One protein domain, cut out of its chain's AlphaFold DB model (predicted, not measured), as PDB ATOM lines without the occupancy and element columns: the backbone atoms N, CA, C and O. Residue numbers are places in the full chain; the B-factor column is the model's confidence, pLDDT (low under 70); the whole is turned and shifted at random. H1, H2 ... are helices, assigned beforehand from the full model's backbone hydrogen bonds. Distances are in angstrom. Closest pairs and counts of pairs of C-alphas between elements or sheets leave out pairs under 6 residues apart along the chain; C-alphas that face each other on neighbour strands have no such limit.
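AT A GLANCE: This is residues 3 to 42 of the 77 residues of the protein "Transposase" of Halolactibacillus halophilus (UniProt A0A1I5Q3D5). The longest helix, H1, and H2 make a V, the chain folding back between them, and H3 turns off from the far end of H2, with H1 and H3 apart. The printed part has 40 residues with three named helices, in the order H1, H2, H3, and no named strand; the class is all helix. It is only just loose, close to compact, with a radius of gyration of the C-alphas of 11.0 A, and elongated, spanning 33 by 18 by 13 A.

HOW THE PARTS SIT: H1, residues 3 to 13, touches H2, residues 20 to 28, at a steep tilt of 47 degrees, opposite ways; their closest C-alphas, of Lys 12 and Ile 23, are 6.4 A apart. H3, residues 30 to 38, is close to H2 but not clearly touching, about perpendicular at 85 degrees; their closest C-alphas, of Leu 26 and Thr 33, are 7.5 A apart. In H1, H2 and H3 every O i to N i+4 pair is within hydrogen-bond range.

IN THESE COORDINATES: H1 is 15.3 A long, from C-alpha 3 at (21.184, -17.916, 55.248). H2 measures 12.4 A and H3 12.2 A, to C-alpha 38 at (22.829, -8.270, 47.963).

THE WHOLE: The C-alphas farthest apart, of Leu 17 and Glu 41, are 33.1 A apart. The printed part has no cut; the link H1 to H2 is short, H2 to H3 tight. No printed residue is under 70 in pLDDT.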
ATOM      1  N   GLU A   3      22.212 -17.936  54.191       77.69
ATOM      2  CA  GLU A   3      21.184 -17.916  55.248       77.69
ATOM      3  C   GLU A   3      19.770 -17.571  54.751       77.69
ATOM      4  O   GLU A   3      18.794 -18.182  55.178       77.69
ATOM      5  N   PHE A   4      19.622 -16.622  53.820       82.19
ATOM      6  CA  PHE A   4      18.294 -16.189  53.362       82.19
ATOM      7  C   PHE A   4      17.592 -17.261  52.521       82.19
ATOM      8  O   PHE A   4      16.386 -17.482  52.643       82.19
ATOM      9  N   ARG A   5      18.359 -17.961  51.678       82.00
ATOM     10  CA  ARG A   5      17.836 -19.069  50.877       82.00
ATOM     11  C   ARG A   5      17.415 -20.229  51.772       82.00
ATOM     12  O   ARG A   5      16.345 -20.791  51.561       82.00
ATOM     13  N   GLU A   6      18.242 -20.566  52.756       87.06
ATOM     14  CA  GLU A   6      17.949 -21.620  53.730       87.06
ATOM     15  C   GLU A   6      16.705 -21.288  54.558       87.06
ATOM     16  O   GLU A   6      15.829 -22.137  54.705       87.06
ATOM     17  N   LEU A   7      16.559 -20.034  54.992       87.25
ATOM     18  CA  LEU A   7      15.379 -19.566  55.717       87.25
ATOM     19  C   LEU A   7      14.090 -19.697  54.892       87.25
ATOM     20  O   LEU A   7      13.074 -20.154  55.410       87.25
ATOM     21  N   ILE A   8      14.111 -19.325  53.608       88.38
ATOM     22  CA  ILE A   8      12.923 -19.430  52.743       88.38
ATOM     23  C   ILE A   8      12.545 -20.892  52.493       88.38
ATOM     24  O   ILE A   8      11.359 -21.218  52.435       88.38
ATOM     25  N   LEU A   9      13.536 -21.773  52.335       88.19
ATOM     26  CA  LEU A   9      13.285 -23.204  52.175       88.19
ATOM     27  C   LEU A   9      12.715 -23.812  53.461       88.19
ATOM     28  O   LEU A   9      11.714 -24.517  53.390       88.19
ATOM     29  N   TYR A  10      13.263 -23.452  54.624       90.12
ATOM     30  CA  TYR A  10      12.701 -23.831  55.921       90.12
ATOM     31  C   TYR A  10      11.239 -23.380  56.065       90.12
ATOM     32  O   TYR A  10      10.371 -24.154  56.464       90.12
ATOM     33  N   GLU A  11      10.946 -22.138  55.686       89.00
ATOM     34  CA  GLU A  11       9.600 -21.580  55.778       89.00
ATOM     35  C   GLU A  11       8.618 -22.248  54.803       89.00
ATOM     36  O   GLU A  11       7.446 -22.446  55.126       89.00
ATOM     37  N   LYS A  12       9.096 -22.662  53.624       88.44
ATOM     38  CA  LYS A  12       8.316 -23.476  52.688       88.44
ATOM     39  C   LYS A  12       7.971 -24.842  53.283       88.44
ATOM     40  O   LYS A  12       6.834 -25.293  53.140       88.44
ATOM     41  N   ASP A  13       8.933 -25.478  53.943       90.50
ATOM     42  CA  ASP A  13       8.764 -26.800  54.553       90.50
ATOM     43  C   ASP A  13       7.832 -26.759  55.774       90.50
ATOM     44  O   ASP A  13       7.135 -27.735  56.050       90.50
ATOM     45  N   ARG A  14       7.739 -25.608  56.454       90.69
ATOM     46  CA  ARG A  14       6.801 -25.359  57.562       90.69
ATOM     47  C   ARG A  14       5.322 -25.457  57.148       90.69
ATOM     48  O   ARG A  14       4.479 -25.677  58.013       90.69
ATOM     49  N   GLN A  15       5.009 -25.309  55.852       82.62
ATOM     50  CA  GLN A  15       3.658 -25.408  55.268       82.62
ATOM     51  C   GLN A  15       2.588 -24.547  55.971       82.62
ATOM     52  O   GLN A  15       1.422 -24.929  56.077       82.62
ATOM     53  N   ASP A  16       2.968 -23.357  56.439       90.50
ATOM     54  CA  ASP A  16       2.032 -22.429  57.072       90.50
ATOM     55  C   ASP A  16       1.085 -21.812  56.024       90.50
ATOM     56  O   ASP A  16       1.515 -21.187  55.048       90.50
ATOM     57  N   LEU A  17      -0.226 -21.969  56.224       90.06
ATOM     58  CA  LEU A  17      -1.278 -21.464  55.332       90.06
ATOM     59  C   LEU A  17      -1.210 -19.943  55.119       90.06
ATOM     60  O   LEU A  17      -1.625 -19.460  54.064       90.06
ATOM     61  N   LEU A  18      -0.684 -19.190  56.090       92.06
ATOM     62  CA  LEU A  18      -0.577 -17.732  56.006       92.06
ATOM     63  C   LEU A  18       0.566 -17.281  55.090       92.06
ATOM     64  O   LEU A  18       0.432 -16.279  54.385       92.06
ATOM     65  N   THR A  19       1.678 -18.015  55.075       90.69
ATOM     66  CA  THR A  19       2.900 -17.621  54.358       90.69
ATOM     67  C   THR A  19       3.104 -18.394  53.057       90.69
ATOM     68  O   THR A  19       3.794 -17.901  52.164       90.69
ATOM     69  N   THR A  20       2.441 -19.541  52.869       91.56
ATOM     70  CA  THR A  20       2.628 -20.428  51.703       91.56
ATOM     71  C   THR A  20       2.509 -19.696  50.361       91.56
ATOM     72  O   THR A  20       3.344 -19.890  49.475       91.56
ATOM     73  N   HIS A  21       1.505 -18.826  50.186       91.94
ATOM     74  CA  HIS A  21       1.342 -18.097  48.919       91.94
ATOM     75  C   HIS A  21       2.481 -17.102  48.673       91.94
ATOM     76  O   HIS A  21       2.989 -17.003  47.554       91.94
ATOM     77  N   PHE A  22       2.885 -16.382  49.720       91.00
ATOM     78  CA  PHE A  22       3.983 -15.425  49.656       91.00
ATOM     79  C   PHE A  22       5.296 -16.127  49.303       91.00
ATOM     80  O   PHE A  22       5.952 -15.735  48.344       91.00
ATOM     81  N   ILE A  23       5.624 -17.216  50.001       92.56
ATOM     82  CA  ILE A  23       6.848 -17.993  49.779       92.56
ATOM     83  C   ILE A  23       6.883 -18.611  48.379       92.56
ATOM     84  O   ILE A  23       7.919 -18.577  47.719       92.56
ATOM     85  N   SER A  24       5.751 -19.122  47.888       90.12
ATOM     86  CA  SER A  24       5.654 -19.667  46.529       90.12
ATOM     87  C   SER A  24       5.988 -18.619  45.461       90.12
ATOM     88  O   SER A  24       6.801 -18.884  44.575       90.12
ATOM     89  N   ARG A  25       5.437 -17.400  45.581       90.94
ATOM     90  CA  ARG A  25       5.773 -16.291  44.669       90.94
ATOM     91  C   ARG A  25       7.198 -15.778  44.843       90.94
ATOM     92  O   ARG A  25       7.862 -15.458  43.867       90.94
ATOM     93  N   LEU A  26       7.678 -15.703  46.079       90.25
ATOM     94  CA  LEU A  26       9.043 -15.264  46.360       90.25
ATOM     95  C   LEU A  26      10.069 -16.198  45.703       90.25
ATOM     96  O   LEU A  26      11.080 -15.746  45.175       90.25
ATOM     97  N   LEU A  27       9.783 -17.503  45.698       88.88
ATOM     98  CA  LEU A  27      10.621 -18.509  45.054       88.88
ATOM     99  C   LEU A  27      10.516 -18.507  43.525       88.88
ATOM    100  O   LEU A  27      11.503 -18.851  42.877       88.88
ATOM    101  N   SER A  28       9.373 -18.127  42.936       90.06
ATOM    102  CA  SER A  28       9.278 -17.994  41.474       90.06
ATOM    103  C   SER A  28      10.157 -16.860  40.941       90.06
ATOM    104  O   SER A  28      10.762 -17.018  39.885       90.06
ATOM    105  N   ASP A  29      10.301 -15.776  41.711       88.31
ATOM    106  CA  ASP A  29      11.093 -14.588  41.359       88.31
ATOM    107  C   ASP A  29      12.348 -14.438  42.244       88.31
ATOM    108  O   ASP A  29      12.740 -13.343  42.662       88.31
ATOM    109  N   PHE A  30      12.999 -15.561  42.556       87.69
ATOM    110  CA  PHE A  30      14.098 -15.592  43.522       87.69
ATOM    111  C   PHE A  30      15.366 -14.817  43.095       87.69
ATOM    112  O   PHE A  30      15.903 -14.083  43.927       87.69
ATOM    113  N   PRO A  31      15.857 -14.894  41.836       88.00
ATOM    114  CA  PRO A  31      17.091 -14.201  41.450       88.00
ATOM    115  C   PRO A  31      17.015 -12.664  41.552       88.00
ATOM    116  O   PRO A  31      17.915 -12.073  42.147       88.00
ATOM    117  N   PRO A  32      15.954 -11.987  41.059       87.38
ATOM    118  CA  PRO A  32      15.792 -10.545  41.264       87.38
ATOM    119  C   PRO A  32      15.698 -10.152  42.741       87.38
ATOM    120  O   PRO A  32      16.235  -9.123  43.139       87.38
ATOM    121  N   THR A  33      15.040 -10.984  43.553       86.69
ATOM    122  CA  THR A  33      14.888 -10.752  44.994       86.69
ATOM    123  C   THR A  33      16.237 -10.795  45.708       86.69
ATOM    124  O   THR A  33      16.527  -9.915  46.513       86.69
ATOM    125  N   LEU A  34      17.082 -11.781  45.392       87.62
ATOM    126  CA  LEU A  34      18.439 -11.853  45.936       87.62
ATOM    127  C   LEU A  34      19.267 -10.633  45.543       87.62
ATOM    128  O   LEU A  34      19.864 -10.005  46.411       87.62
ATOM    129  N   ASN A  35      19.238 -10.247  44.266       89.00
ATOM    130  CA  ASN A  35      19.972  -9.075  43.789       89.00
ATOM    131  C   ASN A  35      19.529  -7.792  44.508       89.00
ATOM    132  O   ASN A  35      20.364  -6.951  44.814       89.00
ATOM    133  N   ALA A  36      18.237  -7.649  44.816       87.94
ATOM    134  CA  ALA A  36      17.725  -6.490  45.544       87.94
ATOM    135  C   ALA A  36      18.226  -6.399  46.999       87.94
ATOM    136  O   ALA A  36      18.206  -5.309  47.570       87.94
ATOM    137  N   ILE A  37      18.639  -7.525  47.592       86.44
ATOM    138  CA  ILE A  37      19.169  -7.610  48.962       86.44
ATOM    139  C   ILE A  37      20.700  -7.520  48.965       86.44
ATOM    140  O   ILE A  37      21.270  -6.907  49.861       86.44
ATOM    141  N   GLU A  38      21.366  -8.163  48.003       87.81
ATOM    142  CA  GLU A  38      22.829  -8.270  47.963       87.81
ATOM    143  C   GLU A  38      23.511  -7.045  47.348       87.81
ATOM    144  O   GLU A  38      24.656  -6.759  47.693       87.81
ATOM    145  N   LEU A  39      22.839  -6.330  46.440       90.06
ATOM    146  CA  LEU A  39      23.386  -5.133  45.808       90.06
ATOM    147  C   LEU A  39      23.003  -3.878  46.596       90.06
ATOM    148  O   LEU A  39      21.852  -3.706  47.000       90.06
ATOM    149  N   ASP A  40      23.957  -2.955  46.715       88.44
ATOM    150  CA  ASP A  40      23.714  -1.620  47.277       88.44
ATOM    151  C   ASP A  40      22.704  -0.825  46.429       88.44
ATOM    152  O   ASP A  40      21.917  -0.028  46.946       88.44
ATOM    153  N   GLU A  41      22.699  -1.061  45.114       88.38
ATOM    154  CA  GLU A  41      21.737  -0.483  44.181       88.38
ATOM    155  C   GLU A  41      20.558  -1.433  43.959       88.38
ATOM    156  O   GLU A  41      20.690  -2.511  43.377       88.38
ATOM    157  N   ASN A  42      19.366  -1.004  44.374       89.88
ATOM    158  CA  ASN A  42      18.126  -1.739  44.154       89.88
ATOM    159  C   ASN A  42      16.991  -0.814  43.690       89.88
ATOM    160  O   ASN A  42      17.048   0.413  43.791       89.88
TER     161      ASN A  42